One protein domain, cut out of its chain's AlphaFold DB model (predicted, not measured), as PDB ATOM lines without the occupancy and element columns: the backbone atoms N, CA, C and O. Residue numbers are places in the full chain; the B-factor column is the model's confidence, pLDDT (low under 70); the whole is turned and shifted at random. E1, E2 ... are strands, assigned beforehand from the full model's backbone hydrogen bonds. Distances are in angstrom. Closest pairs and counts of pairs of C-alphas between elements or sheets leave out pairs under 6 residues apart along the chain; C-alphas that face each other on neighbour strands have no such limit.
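Overview. This is residues 241 to 348 of the 1252 residues of an uncharacterized protein of Acholeplasmatales bacterium (UniProt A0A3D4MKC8). A strongly twisted sheet folds round on itself into a small, flattened and loosely closed barrel: E8, E7, E1 and E3 make one wall, the hairpin of E10 and E11 makes the other, and short E4 joins the walls. The small pair E6 and E9 lies on the open side, where E6 runs on into E7 and E9 comes near E11 without pairing with it. The printed part has 108 residues with no named helix and eleven strands, E1 to E11 in order along the chain; the class is all strand, and the neighbour pairs are antiparallel. It is compact, with a radius of gyration of the C-alphas of 13.8 A, and spans 41 by 34 by 30 A.

Along the chain. E1, residues 241 to 245, begins at C-alpha 241 (-12.024, 37.822, -15.597) and is 13.5 A long. E2 is residues 257 to 259, E3 residues 262 to 270, 24.8 A, and E4 residues 277 to 279. E5 is residues 283 to 285, E6 residues 290 to 292, and E7 residues 294 to 300, 19.5 A. E8 is residues 305 to 309, 12.3 A, and E9 residues 322 to 324. E10, residues 328 to 337, is the longest strand at 29.1 A. E11, residues 340 to 347, 23.6 A, ends at C-alpha 347 (-16.583, 21.780, -28.652).

Arrangement. E1 has E3 on one side, with N 243 and O 265 2.8 A apart, and E7 on the other side, with N 242 and O 297 2.8 A apart. E7 and E8 form a hairpin, with N 298 and O 307 at 2.9 A. E2, E3 and E4 form a meander, each strand the antiparallel neighbour of the one before; N 257 and O 264 are 2.9 A apart, N 268 and O 279 2.9 A. E10 has E4 and E5 on one side, with N 278 and O 334 at 2.8 A and N 285 and O 328 at 2.8 A. On the other side of E10 is E11, a hairpin with N 333 and O 344 at 2.8 A. E6 and E9 are a separate sheet, with N 290 and O 324 at 3.0 A. The closest C-alphas of E9 and E11, Ile 322 and Ala 345, are 7.0 A apart. E1 and E10 are apart.

Size, cuts and confidence. The C-alphas farthest apart, of Glu 288 and Ile 302, are 42.2 A apart. The printed part has no cut. The links E1 to E2 and E8 to E9 are long. Mean pLDDT of the printed part is 76.2; residues 272 to 276, 310 to 321 and 337 to 340 are among those under 70.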
ATOM      1  N   TYR A 241     -11.816  39.192 -16.076       87.88
ATOM      2  CA  TYR A 241     -12.024  37.822 -15.597       87.88
ATOM      3  C   TYR A 241     -10.898  36.883 -16.041       87.88
ATOM      4  O   TYR A 241     -10.347  37.014 -17.135       87.88
ATOM      5  N   TYR A 242     -10.574  35.913 -15.189       88.81
ATOM      6  CA  TYR A 242      -9.517  34.926 -15.399       88.81
ATOM      7  C   TYR A 242     -10.013  33.528 -15.029       88.81
ATOM      8  O   TYR A 242     -10.631  33.357 -13.981       88.81
ATOM      9  N   VAL A 243      -9.703  32.529 -15.854       86.50
ATOM     10  CA  VAL A 243      -9.958  31.108 -15.597       86.50
ATOM     11  C   VAL A 243      -8.673  30.395 -15.175       86.50
ATOM     12  O   VAL A 243      -7.602  30.622 -15.736       86.50
ATOM     13  N   VAL A 244      -8.778  29.523 -14.177       86.88
ATOM     14  CA  VAL A 244      -7.697  28.661 -13.689       86.88
ATOM     15  C   VAL A 244      -8.153  27.213 -13.819       86.88
ATOM     16  O   VAL A 244      -9.040  26.786 -13.079       86.88
ATOM     17  N   PHE A 245      -7.561  26.469 -14.750       84.50
ATOM     18  CA  PHE A 245      -7.785  25.028 -14.907       84.50
ATOM     19  C   PHE A 245      -6.990  24.253 -13.847       84.50
ATOM     20  O   PHE A 245      -5.863  24.636 -13.520       84.50
ATOM     21  N   LYS A 246      -7.556  23.173 -13.298       81.44
ATOM     22  CA  LYS A 246      -6.848  22.307 -12.336       81.44
ATOM     23  C   LYS A 246      -6.011  21.236 -13.028       81.44
ATOM     24  O   LYS A 246      -4.919  20.906 -12.562       81.44
ATOM     25  N   GLU A 247      -6.486  20.739 -14.160       78.44
ATOM     26  CA  GLU A 247      -5.756  19.845 -15.047       78.44
ATOM     27  C   GLU A 247      -4.848  20.635 -16.001       78.44
ATOM     28  O   GLU A 247      -5.044  21.822 -16.272       78.44
ATOM     29  N   LYS A 248      -3.843  19.952 -16.558       76.62
ATOM     30  CA  LYS A 248      -3.003  20.506 -17.621       76.62
ATOM     31  C   LYS A 248      -3.545  20.103 -18.985       76.62
ATOM     32  O   LYS A 248      -3.265  19.002 -19.451       76.62
ATOM     33  N   TYR A 249      -4.245  21.025 -19.629       79.69
ATOM     34  CA  TYR A 249      -4.639  20.916 -21.031       79.69
ATOM     35  C   TYR A 249      -3.616  21.606 -21.940       79.69
ATOM     36  O   TYR A 249      -3.004  22.611 -21.565       79.69
ATOM     37  N   ILE A 250      -3.443  21.087 -23.156       77.44
ATOM     38  CA  ILE A 250      -2.734  21.809 -24.221       77.44
ATOM     39  C   ILE A 250      -3.627  22.988 -24.610       77.44
ATOM     40  O   ILE A 250      -4.814  22.795 -24.833       77.44
ATOM     41  N   SER A 251      -3.114  24.215 -24.658       73.56
ATOM     42  CA  SER A 251      -3.959  25.389 -24.913       73.56
ATOM     43  C   SER A 251      -3.258  26.445 -25.754       73.56
ATOM     44  O   SER A 251      -2.032  26.542 -25.762       73.56
ATOM     45  N   LYS A 252      -4.050  27.251 -26.469       76.38
ATOM     46  CA  LYS A 252      -3.562  28.342 -27.330       76.38
ATOM     47  C   LYS A 252      -3.158  29.606 -26.555       76.38
ATOM     48  O   LYS A 252      -2.862  30.631 -27.168       76.38
ATOM     49  N   TYR A 253      -3.152  29.564 -25.223       75.06
ATOM     50  CA  TYR A 253      -2.801  30.710 -24.391       75.06
ATOM     51  C   TYR A 253      -1.326  31.098 -24.521       75.06
ATOM     52  O   TYR A 253      -0.426  30.315 -24.229       75.06
ATOM     53  N   THR A 254      -1.090  32.348 -24.916       69.38
ATOM     54  CA  THR A 254       0.248  32.938 -25.062       69.38
ATOM     55  C   THR A 254       0.786  33.540 -23.762       69.38
ATOM     56  O   THR A 254       1.998  33.575 -23.562       69.38
ATOM     57  N   GLU A 255      -0.098  33.994 -22.870       74.94
ATOM     58  CA  GLU A 255       0.238  34.659 -21.608       74.94
ATOM     59  C   GLU A 255      -0.671  34.175 -20.464       74.94
ATOM     60  O   GLU A 255      -1.821  33.786 -20.676       74.94
ATOM     61  N   SER A 256      -0.150  34.201 -19.234       83.75
ATOM     62  CA  SER A 256      -0.882  33.870 -18.003       83.75
ATOM     63  C   SER A 256      -0.352  34.681 -16.818       83.75
ATOM     64  O   SER A 256       0.793  35.140 -16.821       83.75
ATOM     65  N   VAL A 257      -1.190  34.860 -15.797       88.56
ATOM     66  CA  VAL A 257      -0.822  35.482 -14.515       88.56
ATOM     67  C   VAL A 257      -0.871  34.440 -13.399       88.56
ATOM     68  O   VAL A 257      -1.533  33.416 -13.526       88.56
ATOM     69  N   LYS A 258      -0.166  34.672 -12.286       88.25
ATOM     70  CA  LYS A 258      -0.155  33.736 -11.153       88.25
ATOM     71  C   LYS A 258      -1.186  34.121 -10.098       88.25
ATOM     72  O   LYS A 258      -0.987  35.100  -9.383       88.25
ATOM     73  N   ILE A 259      -2.226  33.301  -9.950       87.00
ATOM     74  CA  ILE A 259      -3.196  33.381  -8.849       87.00
ATOM     75  C   ILE A 259      -2.968  32.155  -7.962       87.00
ATOM     76  O   ILE A 259      -3.019  31.027  -8.437       87.00
ATOM     77  N   ASN A 260      -2.649  32.356  -6.679       82.62
ATOM     78  CA  ASN A 260      -2.367  31.267  -5.724       82.62
ATOM     79  C   ASN A 260      -1.331  30.219  -6.220       82.62
ATOM     80  O   ASN A 260      -1.437  29.037  -5.909       82.62
ATOM     81  N   ASN A 261      -0.305  30.668  -6.961       83.56
ATOM     82  CA  ASN A 261       0.722  29.881  -7.683       83.56
ATOM     83  C   ASN A 261       0.253  29.071  -8.914       83.56
ATOM     84  O   ASN A 261       1.108  28.585  -9.666       83.56
ATOM     85  N   GLU A 262      -1.046  28.968  -9.174       85.12
ATOM     86  CA  GLU A 262      -1.591  28.349 -10.385       85.12
ATOM     87  C   GLU A 262      -1.547  29.332 -11.571       85.12
ATOM     88  O   GLU A 262      -1.444  30.548 -11.384       85.12
ATOM     89  N   ASP A 263      -1.541  28.802 -12.797       87.81
ATOM     90  CA  ASP A 263      -1.585  29.605 -14.024       87.81
ATOM     91  C   ASP A 263      -3.028  30.027 -14.312       87.81
ATOM     92  O   ASP A 263      -3.908  29.192 -14.515       87.81
ATOM     93  N   ALA A 264      -3.262  31.337 -14.299       88.12
ATOM     94  CA  ALA A 264      -4.548  31.952 -14.565       88.12
ATOM     95  C   ALA A 264      -4.542  32.615 -15.939       88.12
ATOM     96  O   ALA A 264      -3.708  33.474 -16.245       88.12
ATOM     97  N   TYR A 265      -5.506  32.223 -16.755       89.75
ATOM     98  CA  TYR A 265      -5.638  32.631 -18.138       89.75
ATOM     99  C   TYR A 265      -6.783  33.620 -18.277       89.75
ATOM    100  O   TYR A 265      -7.864  33.416 -17.731       89.75
ATOM    101  N   LYS A 266      -6.559  34.715 -18.993       88.75
ATOM    102  CA  LYS A 266      -7.569  35.760 -19.143       88.75
ATOM    103  C   LYS A 266      -8.743  35.273 -20.007       88.75
ATOM    104  O   LYS A 266      -8.529  34.593 -21.013       88.75
ATOM    105  N   LEU A 267      -9.964  35.641 -19.625       87.50
ATOM    106  CA  LEU A 267     -11.156  35.520 -20.465       87.50
ATOM    107  C   LEU A 267     -11.356  36.836 -21.230       87.50
ATOM    108  O   LEU A 267     -11.323  37.914 -20.637       87.50
ATOM    109  N   ASN A 268     -11.551  36.753 -22.543       86.25
ATOM    110  CA  ASN A 268     -11.724  37.918 -23.414       86.25
ATOM    111  C   ASN A 268     -13.210  38.228 -23.582       86.25
ATOM    112  O   ASN A 268     -14.006  37.303 -23.715       86.25
ATOM    113  N   TYR A 269     -13.591  39.506 -23.595       83.94
ATOM    114  CA  TYR A 269     -14.982  39.879 -23.858       83.94
ATOM    115  C   TYR A 269     -15.382  39.539 -25.302       83.94
ATOM    116  O   TYR A 269     -14.586  39.703 -26.226       83.94
ATOM    117  N   ASN A 270     -16.610  39.055 -25.476       79.31
ATOM    118  CA  ASN A 270     -17.164  38.592 -26.739       79.31
ATOM    119  C   ASN A 270     -18.291  39.523 -27.217       79.31
ATOM    120  O   ASN A 270     -19.234  39.774 -26.464       79.31
ATOM    121  N   HIS A 271     -18.215  39.978 -28.472       73.00
ATOM    122  CA  HIS A 271     -19.230  40.834 -29.112       73.00
ATOM    123  C   HIS A 271     -20.188  40.071 -30.034       73.00
ATOM    124  O   HIS A 271     -21.172  40.643 -30.496       73.00
ATOM    125  N   ASP A 272     -19.935  38.783 -30.275       68.56
ATOM    126  CA  ASP A 272     -20.731  37.926 -31.163       68.56
ATOM    127  C   ASP A 272     -22.132  37.605 -30.591       68.56
ATOM    128  O   ASP A 272     -23.015  37.123 -31.309       68.56
ATOM    129  N   ASP A 273     -22.325  37.845 -29.286       62.84
ATOM    130  CA  ASP A 273     -23.534  37.558 -28.510       62.84
ATOM    131  C   ASP A 273     -24.125  38.853 -27.924       62.84
ATOM    132  O   ASP A 273     -23.481  39.553 -27.137       62.84
ATOM    133  N   ALA A 274     -25.388  39.134 -28.258       55.91
ATOM    134  CA  ALA A 274     -26.142  40.292 -27.775       55.91
ATOM    135  C   ALA A 274     -26.322  40.331 -26.241       55.91
ATOM    136  O   ALA A 274     -26.711  41.362 -25.695       55.91
ATOM    137  N   SER A 275     -26.054  39.220 -25.549       58.00
ATOM    138  CA  SER A 275     -26.127  39.094 -24.089       58.00
ATOM    139  C   SER A 275     -24.935  39.727 -23.360       58.00
ATOM    140  O   SER A 275     -25.058  40.057 -22.183       58.00
ATOM    141  N   GLY A 276     -23.788  39.873 -24.039       66.12
ATOM    142  CA  GLY A 276     -22.518  40.292 -23.445       66.12
ATOM    143  C   GLY A 276     -21.886  39.222 -22.545       66.12
ATOM    144  O   GLY A 276     -22.294  39.016 -21.403       66.12
ATOM    145  N   GLY A 277     -20.838  38.556 -23.036       76.81
ATOM    146  CA  GLY A 277     -20.150  37.473 -22.319       76.81
ATOM    147  C   GLY A 277     -18.632  37.521 -22.481       76.81
ATOM    148  O   GLY A 277     -18.103  38.365 -23.198       76.81
ATOM    149  N   TYR A 278     -17.924  36.604 -21.827       85.38
ATOM    150  CA  TYR A 278     -16.485  36.402 -21.991       85.38
ATOM    151  C   TYR A 278     -16.202  34.968 -22.448       85.38
ATOM    152  O   TYR A 278     -16.937  34.042 -22.111       85.38
ATOM    153  N   LYS A 279     -15.116  34.780 -23.196       85.81
ATOM    154  CA  LYS A 279     -14.681  33.494 -23.749       85.81
ATOM    155  C   LYS A 279     -13.219  33.192 -23.425       85.81
ATOM    156  O   LYS A 279     -12.405  34.104 -23.246       85.81
ATOM    157  N   SER A 280     -12.888  31.907 -23.333       86.88
ATOM    158  CA  SER A 280     -11.510  31.417 -23.239       86.88
ATOM    159  C   SER A 280     -10.805  31.478 -24.606       86.88
ATOM    160  O   SER A 280     -11.401  31.854 -25.606       86.88
ATOM    161  N   LEU A 281      -9.526  31.102 -24.663       85.06
ATOM    162  CA  LEU A 281      -8.934  30.593 -25.909       85.06
ATOM    163  C   LEU A 281      -9.133  29.073 -25.976       85.06
ATOM    164  O   LEU A 281      -9.399  28.458 -24.936       85.06
ATOM    165  N   ASP A 282      -8.982  28.466 -27.159       87.12
ATOM    166  CA  ASP A 282      -9.105  27.013 -27.291       87.12
ATOM    167  C   ASP A 282      -8.103  26.273 -26.387       87.12
ATOM    168  O   ASP A 282      -6.902  26.583 -26.348       87.12
ATOM    169  N   PHE A 283      -8.585  25.204 -25.764       87.31
ATOM    170  CA  PHE A 283      -7.784  24.178 -25.107       87.31
ATOM    171  C   PHE A 283      -8.200  22.787 -25.595       87.31
ATOM    172  O   PHE A 283      -9.331  22.575 -26.019       87.31
ATOM    173  N   TYR A 284      -7.263  21.847 -25.591       86.25
ATOM    174  CA  TYR A 284      -7.426  20.486 -26.077       86.25
ATOM    175  C   TYR A 284      -7.539  19.505 -24.911       86.25
ATOM    176  O   TYR A 284      -6.700  19.484 -24.003       86.25
ATOM    177  N   VAL A 285      -8.578  18.681 -24.974       84.62
ATOM    178  CA  VAL A 285      -8.924  17.641 -24.012       84.62
ATOM    179  C   VAL A 285      -8.657  16.294 -24.679       84.62
ATOM    180  O   VAL A 285      -9.349  15.903 -25.614       84.62
ATOM    181  N   GLY A 286      -7.607  15.607 -24.223       74.06
ATOM    182  CA  GLY A 286      -7.117  14.355 -24.816       74.06
ATOM    183  C   GLY A 286      -7.609  13.069 -24.140       74.06
ATOM    184  O   GLY A 286      -7.021  12.019 -24.375       74.06
ATOM    185  N   ALA A 287      -8.628  13.142 -23.282       71.19
ATOM    186  CA  ALA A 287      -9.234  11.992 -22.606       71.19
ATOM    187  C   ALA A 287     -10.739  11.931 -22.908       71.19
ATOM    188  O   ALA A 287     -11.371  12.982 -22.995       71.19
ATOM    189  N   GLU A 288     -11.290  10.725 -23.070       68.50
ATOM    190  CA  GLU A 288     -12.743  10.495 -23.017       68.50
ATOM    191  C   GLU A 288     -13.278  10.711 -21.593       68.50
ATOM    192  O   GLU A 288     -12.522  10.585 -20.624       68.50
ATOM    193  N   ASP A 289     -14.575  11.019 -21.482       72.00
ATOM    194  CA  ASP A 289     -15.310  11.234 -20.225       72.00
ATOM    195  C   ASP A 289     -14.567  12.169 -19.249       72.00
ATOM    196  O   ASP A 289     -14.388  11.896 -18.055       72.00
ATOM    197  N   ALA A 290     -14.054  13.280 -19.784       74.88
ATOM    198  CA  ALA A 290     -13.157  14.170 -19.066       74.88
ATOM    199  C   ALA A 290     -13.924  15.190 -18.212       74.88
ATOM    200  O   ALA A 290     -14.625  16.062 -18.719       74.88
ATOM    201  N   ASN A 291     -13.698  15.138 -16.899       78.94
ATOM    202  CA  ASN A 291     -14.215  16.122 -15.948       78.94
ATOM    203  C   ASN A 291     -13.376  17.406 -15.999       78.94
ATOM    204  O   ASN A 291     -12.203  17.395 -15.617       78.94
ATOM    205  N   LEU A 292     -13.965  18.512 -16.457       79.69
ATOM    206  CA  LEU A 292     -13.284  19.802 -16.585       79.69
ATOM    207  C   LEU A 292     -13.376  20.602 -15.272       79.69
ATOM    208  O   LEU A 292     -14.409  21.215 -14.973       79.69
ATOM    209  N   ASN A 293     -12.289  20.639 -14.491       80.56
ATOM    210  CA  ASN A 293     -12.243  21.339 -13.203       80.56
ATOM    211  C   ASN A 293     -11.590  22.728 -13.349       80.56
ATOM    212  O   ASN A 293     -10.418  22.855 -13.715       80.56
ATOM    213  N   TYR A 294     -12.316  23.803 -13.015       80.88
ATOM    214  CA  TYR A 294     -11.783  25.172 -13.096       80.88
ATOM    215  C   TYR A 294     -12.390  26.168 -12.097       80.88
ATOM    216  O   TYR A 294     -13.531  26.059 -11.634       80.88
ATOM    217  N   LEU A 295     -11.614  27.211 -11.801       80.62
ATOM    218  CA  LEU A 295     -12.005  28.364 -10.985       80.62
ATOM    219  C   LEU A 295     -12.037  29.631 -11.844       80.62
ATOM    220  O   LEU A 295     -11.219  29.771 -12.750       80.62
ATOM    221  N   ILE A 296     -12.952  30.557 -11.547       83.81
ATOM    222  CA  ILE A 296     -13.008  31.875 -12.192       83.81
ATOM    223  C   ILE A 296     -12.736  32.952 -11.146       83.81
ATOM    224  O   ILE A 296     -13.319  32.951 -10.065       83.81
ATOM    225  N   TYR A 297     -11.848  33.880 -11.475       85.38
ATOM    226  CA  TYR A 297     -11.490  35.027 -10.649       85.38
ATOM    227  C   TYR A 297     -11.833  36.318 -11.385       85.38
ATOM    228  O   TYR A 297     -11.585  36.429 -12.586       85.38
ATOM    229  N   ARG A 298     -12.337  37.319 -10.662       88.44
ATOM    230  CA  ARG A 298     -12.400  38.708 -11.132       88.44
ATOM    231  C   ARG A 298     -11.287  39.502 -10.471       88.44
ATOM    232  O   ARG A 298     -11.133  39.452  -9.251       88.44
ATOM    233  N   PHE A 299     -10.538  40.251 -11.264       87.94
ATOM    234  CA  PHE A 299      -9.565  41.200 -10.739       87.94
ATOM    235  C   PHE A 299     -10.290  42.451 -10.221       87.94
ATOM    236  O   PHE A 299     -11.091  43.046 -10.940       87.94
ATOM    237  N   ASP A 300     -10.040  42.826  -8.968       83.50
ATOM    238  CA  ASP A 300     -10.507  44.078  -8.372       83.50
ATOM    239  C   ASP A 300      -9.361  45.094  -8.391       83.50
ATOM    240  O   ASP A 300      -8.360  44.944  -7.690       83.50
ATOM    241  N   GLU A 301      -9.511  46.139  -9.205       79.38
ATOM    242  CA  GLU A 301      -8.485  47.168  -9.385       79.38
ATOM    243  C   GLU A 301      -8.351  48.110  -8.177       79.38
ATOM    244  O   GLU A 301      -7.298  48.723  -8.004       79.38
ATOM    245  N   ILE A 302      -9.370  48.203  -7.310       77.19
ATOM    246  CA  ILE A 302      -9.353  49.064  -6.116       77.19
ATOM    247  C   ILE A 302      -8.496  48.429  -5.018       77.19
ATOM    248  O   ILE A 302      -7.710  49.113  -4.359       77.19
ATOM    249  N   THR A 303      -8.647  47.119  -4.806       80.88
ATOM    250  CA  THR A 303      -7.846  46.360  -3.831       80.88
ATOM    251  C   THR A 303      -6.557  45.786  -4.427       80.88
ATOM    252  O   THR A 303      -5.644  45.451  -3.671       80.88
ATOM    253  N   ASN A 304      -6.451  45.738  -5.762       83.12
ATOM    254  CA  ASN A 304      -5.388  45.075  -6.520       83.12
ATOM    255  C   ASN A 304      -5.252  43.590  -6.114       83.12
ATOM    256  O   ASN A 304      -4.153  43.096  -5.844       83.12
ATOM    257  N   ASP A 305      -6.386  42.890  -6.055       85.38
ATOM    258  CA  ASP A 305      -6.485  41.481  -5.658       85.38
ATOM    259  C   ASP A 305      -7.404  40.686  -6.607       85.38
ATOM    260  O   ASP A 305      -8.206  41.249  -7.358       85.38
ATOM    261  N   TYR A 306      -7.279  39.360  -6.595       87.25
ATOM    262  CA  TYR A 306      -8.079  38.448  -7.411       87.25
ATOM    263  C   TYR A 306      -9.183  37.815  -6.568       87.25
ATOM    264  O   TYR A 306      -8.964  36.856  -5.825       87.25
ATOM    265  N   ILE A 307     -10.400  38.329  -6.719       84.94
ATOM    266  CA  ILE A 307     -11.574  37.834  -6.007       84.94
ATOM    267  C   ILE A 307     -12.067  36.569  -6.712       84.94
ATOM    268  O   ILE A 307     -12.469  36.617  -7.876       84.94
ATOM    269  N   LEU A 308     -12.042  35.432  -6.007       82.19
ATOM    270  CA  LEU A 308     -12.671  34.200  -6.485       82.19
ATOM    271  C   LEU A 308     -14.170  34.447  -6.660       82.19
ATOM    272  O   LEU A 308     -14.856  34.832  -5.712       82.19
ATOM    273  N   ILE A 309     -14.671  34.181  -7.858       75.06
ATOM    274  CA  ILE A 309     -16.097  34.156  -8.136       75.06
ATOM    275  C   ILE A 309     -16.568  32.716  -7.977       75.06
ATOM    276  O   ILE A 309     -16.215  31.833  -8.763       75.06
ATOM    277  N   ASN A 310     -17.324  32.485  -6.906       59.41
ATOM    278  CA  ASN A 310     -17.966  31.204  -6.666       59.41
ATOM    279  C   ASN A 310     -19.304  31.143  -7.419       59.41
ATOM    280  O   ASN A 310     -20.061  32.112  -7.406       59.41
ATOM    281  N   ASP A 311     -19.561  30.008  -8.067       57.66
ATOM    282  CA  ASP A 311     -20.716  29.782  -8.950       57.66
ATOM    283  C   ASP A 311     -21.723  28.779  -8.362       57.66
ATOM    284  O   ASP A 311     -22.805  28.596  -8.911       57.66
ATOM    285  N   ASP A 312     -21.411  28.158  -7.216       52.50
ATOM    286  CA  ASP A 312     -22.389  27.353  -6.484       52.50
ATOM    287  C   ASP A 312     -22.427  27.709  -4.996       52.50
ATOM    288  O   ASP A 312     -21.416  28.011  -4.362       52.50
ATOM    289  N   ASN A 313     -23.632  27.695  -4.438       48.94
ATOM    290  CA  ASN A 313     -23.928  28.069  -3.060       48.94
ATOM    291  C   ASN A 313     -23.875  26.835  -2.138       48.94
ATOM    292  O   ASN A 313     -24.711  26.693  -1.242       48.94
ATOM    293  N   ASP A 314     -22.910  25.948  -2.386       47.91
ATOM    294  CA  ASP A 314     -22.677  24.714  -1.638       47.91
ATOM    295  C   ASP A 314     -21.216  24.635  -1.159       47.91
ATOM    296  O   ASP A 314     -20.296  25.128  -1.813       47.91
ATOM    297  N   ASP A 315     -21.009  24.066   0.028       43.16
ATOM    298  CA  ASP A 315     -19.789  24.248   0.843       43.16
ATOM    299  C   ASP A 315     -18.655  23.239   0.510       43.16
ATOM    300  O   ASP A 315     -17.696  23.102   1.277       43.16
ATOM    301  N   ASP A 316     -18.756  22.495  -0.603       40.72
ATOM    302  CA  ASP A 316     -17.919  21.314  -0.872       40.72
ATOM    303  C   ASP A 316     -16.743  21.553  -1.847       40.72
ATOM    304  O   ASP A 316     -16.864  22.065  -2.958       40.72
ATOM    305  N   THR A 317     -15.543  21.160  -1.410       43.19
ATOM    306  CA  THR A 317     -14.252  21.619  -1.976       43.19
ATOM    307  C   THR A 317     -13.725  20.872  -3.218       43.19
ATOM    308  O   THR A 317     -12.520  20.893  -3.477       43.19
ATOM    309  N   VAL A 318     -14.584  20.216  -4.006       49.34
ATOM    310  CA  VAL A 318     -14.201  19.531  -5.262       49.34
ATOM    311  C   VAL A 318     -15.311  19.708  -6.297       49.34
ATOM    312  O   VAL A 318     -16.416  19.230  -6.072       49.34
ATOM    313  N   ILE A 319     -15.034  20.374  -7.426       52.22
ATOM    314  CA  ILE A 319     -16.069  20.722  -8.414       52.22
ATOM    315  C   ILE A 319     -15.615  20.379  -9.845       52.22
ATOM    316  O   ILE A 319     -14.928  21.188 -10.478       52.22
ATOM    317  N   SER A 320     -16.080  19.227 -10.358       52.31
ATOM    318  CA  SER A 320     -16.293  19.064 -11.807       52.31
ATOM    319  C   SER A 320     -17.425  20.003 -12.175       52.31
ATOM    320  O   SER A 320     -18.496  19.935 -11.573       52.31
ATOM    321  N   LYS A 321     -17.177  20.925 -13.103       62.88
ATOM    322  CA  LYS A 321     -18.205  21.880 -13.536       62.88
ATOM    323  C   LYS A 321     -18.876  21.462 -14.831       62.88
ATOM    324  O   LYS A 321     -19.980  21.917 -15.107       62.88
ATOM    325  N   ILE A 322     -18.173  20.683 -15.650       70.81
ATOM    326  CA  ILE A 322     -18.604  20.293 -16.986       70.81
ATOM    327  C   ILE A 322     -17.999  18.925 -17.290       70.81
ATOM    328  O   ILE A 322     -16.776  18.790 -17.341       70.81
ATOM    329  N   ASP A 323     -18.867  17.948 -17.514       75.56
ATOM    330  CA  ASP A 323     -18.488  16.623 -17.992       75.56
ATOM    331  C   ASP A 323     -18.386  16.682 -19.530       75.56
ATOM    332  O   ASP A 323     -19.226  17.310 -20.188       75.56
ATOM    333  N   LEU A 324     -17.321  16.114 -20.107       78.25
ATOM    334  CA  LEU A 324     -17.038  16.155 -21.546       78.25
ATOM    335  C   LEU A 324     -16.997  14.737 -22.131       78.25
ATOM    336  O   LEU A 324     -16.044  13.998 -21.894       78.25
ATOM    337  N   ASP A 325     -17.999  14.400 -22.945       66.69
ATOM    338  CA  ASP A 325     -18.189  13.055 -23.528       66.69
ATOM    339  C   ASP A 325     -17.122  12.657 -24.583       66.69
ATOM    340  O   ASP A 325     -17.023  11.495 -24.980       66.69
ATOM    341  N   ASP A 326     -16.340  13.622 -25.088       71.94
ATOM    342  CA  ASP A 326     -15.467  13.462 -26.258       71.94
ATOM    343  C   ASP A 326     -14.072  14.074 -26.059       71.94
ATOM    344  O   ASP A 326     -13.905  15.115 -25.420       71.94
ATOM    345  N   ARG A 327     -13.073  13.488 -26.733       79.75
ATOM    346  CA  ARG A 327     -11.794  14.168 -26.994       79.75
ATOM    347  C   ARG A 327     -11.987  15.296 -28.013       79.75
ATOM    348  O   ARG A 327     -12.814  15.198 -28.922       79.75
ATOM    349  N   GLY A 328     -11.183  16.352 -27.911       82.69
ATOM    350  CA  GLY A 328     -11.170  17.423 -28.907       82.69
ATOM    351  C   GLY A 328     -10.766  18.788 -28.364       82.69
ATOM    352  O   GLY A 328     -10.254  18.922 -27.254       82.69
ATOM    353  N   TRP A 329     -10.988  19.821 -29.175       85.00
ATOM    354  CA  TRP A 329     -10.762  21.213 -28.789       85.00
ATOM    355  C   TRP A 329     -12.034  21.839 -28.225       85.00
ATOM    356  O   TRP A 329     -13.116  21.658 -28.778       85.00
ATOM    357  N   TYR A 330     -11.886  22.608 -27.153       86.25
ATOM    358  CA  TYR A 330     -12.966  23.234 -26.404       86.25
ATOM    359  C   TYR A 330     -12.645  24.694 -26.080       86.25
ATOM    360  O   TYR A 330     -11.486  25.087 -25.953       86.25
ATOM    361  N   GLU A 331     -13.696  25.490 -25.912       88.19
ATOM    362  CA  GLU A 331     -13.668  26.866 -25.408       88.19
ATOM    363  C   GLU A 331     -14.647  26.973 -24.225       88.19
ATOM    364  O   GLU A 331     -15.736  26.405 -24.285       88.19
ATOM    365  N   ILE A 332     -14.295  27.695 -23.157       83.88
ATOM    366  CA  ILE A 332     -15.241  28.071 -22.094       83.88
ATOM    367  C   ILE A 332     -15.897  29.401 -22.466       83.88
ATOM    368  O   ILE A 332     -15.213  30.409 -22.625       83.88
ATOM    369  N   SER A 333     -17.226  29.411 -22.510       84.31
ATOM    370  CA  SER A 333     -18.052  30.616 -22.448       84.31
ATOM    371  C   SER A 333     -18.441  30.910 -20.995       84.31
ATOM    372  O   SER A 333     -18.757  29.987 -20.241       84.31
ATOM    373  N   PHE A 334     -18.420  32.187 -20.609       82.75
ATOM    374  CA  PHE A 334     -18.764  32.709 -19.285       82.75
ATOM    375  C   PHE A 334     -19.662  33.946 -19.415       82.75
ATOM    376  O   PHE A 334     -19.311  34.906 -20.101       82.75
ATOM    377  N   ILE A 335     -20.789  33.966 -18.705       79.06
ATOM    378  CA  ILE A 335     -21.689  35.125 -18.621       79.06
ATOM    379  C   ILE A 335     -21.843  35.520 -17.151       79.06
ATOM    380  O   ILE A 335     -22.133  34.680 -16.297       79.06
ATOM    381  N   ALA A 336     -21.654  36.810 -16.862       70.25
ATOM    382  CA  ALA A 336     -21.828  37.381 -15.532       70.25
ATOM    383  C   ALA A 336     -23.192  38.069 -15.418       70.25
ATOM    384  O   ALA A 336     -23.440  39.075 -16.079       70.25
ATOM    385  N   LEU A 337     -24.064  37.534 -14.564       68.88
ATOM    386  CA  LEU A 337     -25.355  38.122 -14.211       68.88
ATOM    387  C   LEU A 337     -25.270  38.703 -12.788       68.88
ATOM    388  O   LEU A 337     -24.383  38.345 -12.016       68.88
ATOM    389  N   ASN A 338     -26.202  39.589 -12.425       59.53
ATOM    390  CA  ASN A 338     -26.105  40.412 -11.206       59.53
ATOM    391  C   ASN A 338     -25.805  39.639  -9.903       59.53
ATOM    392  O   ASN A 338     -25.067  40.154  -9.071       59.53
ATOM    393  N   ASP A 339     -26.347  38.423  -9.746       57.03
ATOM    394  CA  ASP A 339     -26.176  37.572  -8.553       57.03
ATOM    395  C   ASP A 339     -25.817  36.103  -8.891       57.03
ATOM    396  O   ASP A 339     -25.911  35.230  -8.028       57.03
ATOM    397  N   LYS A 340     -25.489  35.792 -10.155       60.78
ATOM    398  CA  LYS A 340     -25.216  34.425 -10.648       60.78
ATOM    399  C   LYS A 340     -24.273  34.448 -11.841       60.78
ATOM    400  O   LYS A 340     -24.247  35.427 -12.583       60.78
ATOM    401  N   TYR A 341     -23.596  33.338 -12.097       70.62
ATOM    402  CA  TYR A 341     -22.789  33.169 -13.296       70.62
ATOM    403  C   TYR A 341     -23.339  32.002 -14.117       70.62
ATOM    404  O   TYR A 341     -24.201  31.239 -13.673       70.62
ATOM    405  N   GLN A 342     -22.951  31.948 -15.385       73.00
ATOM    406  CA  GLN A 342     -23.227  30.811 -16.252       73.00
ATOM    407  C   GLN A 342     -21.965  30.479 -17.019       73.00
ATOM    408  O   GLN A 342     -21.310  31.368 -17.566       73.00
ATOM    409  N   THR A 343     -21.636  29.196 -17.063       75.88
ATOM    410  CA  THR A 343     -20.449  28.683 -17.734       75.88
ATOM    411  C   THR A 343     -20.801  27.477 -18.597       75.88
ATOM    412  O   THR A 343     -21.677  26.683 -18.255       75.88
ATOM    413  N   LYS A 344     -20.152  27.356 -19.758       80.19
ATOM    414  CA  LYS A 344     -20.350  26.236 -20.690       80.19
ATOM    415  C   LYS A 344     -19.084  25.981 -21.501       80.19
ATOM    416  O   LYS A 344     -18.471  26.929 -21.978       80.19
ATOM    417  N   ALA A 345     -18.750  24.711 -21.722       80.81
ATOM    418  CA  ALA A 345     -17.729  24.294 -22.668       80.81
ATOM    419  C   ALA A 345     -18.371  24.087 -24.044       80.81
ATOM    420  O   ALA A 345     -19.458  23.516 -24.166       80.81
ATOM    421  N   ILE A 346     -17.704  24.576 -25.080       81.88
ATOM    422  CA  ILE A 346     -18.159  24.533 -26.465       81.88
ATOM    423  C   ILE A 346     -17.090  23.786 -27.265       81.88
ATOM    424  O   ILE A 346     -15.981  24.301 -27.423       81.88
ATOM    425  N   LYS A 347     -17.421  22.572 -27.733       83.56
ATOM    426  CA  LYS A 347     -16.583  21.780 -28.652       83.56
ATOM    427  C   LYS A 347     -16.385  22.594 -29.934       83.56
ATOM    428  O   LYS A 347     -17.350  23.133 -30.471       83.56
ATOM    429  N   GLN A 348     -15.144  22.729 -30.380       83.75
ATOM    430  CA  GLN A 348     -14.776  23.519 -31.550       83.75
ATOM    431  C   GLN A 348     -14.768  22.628 -32.793       83.75
ATOM    432  O   GLN A 348     -13.964  21.699 -32.886       83.75
TER     433      GLN A 348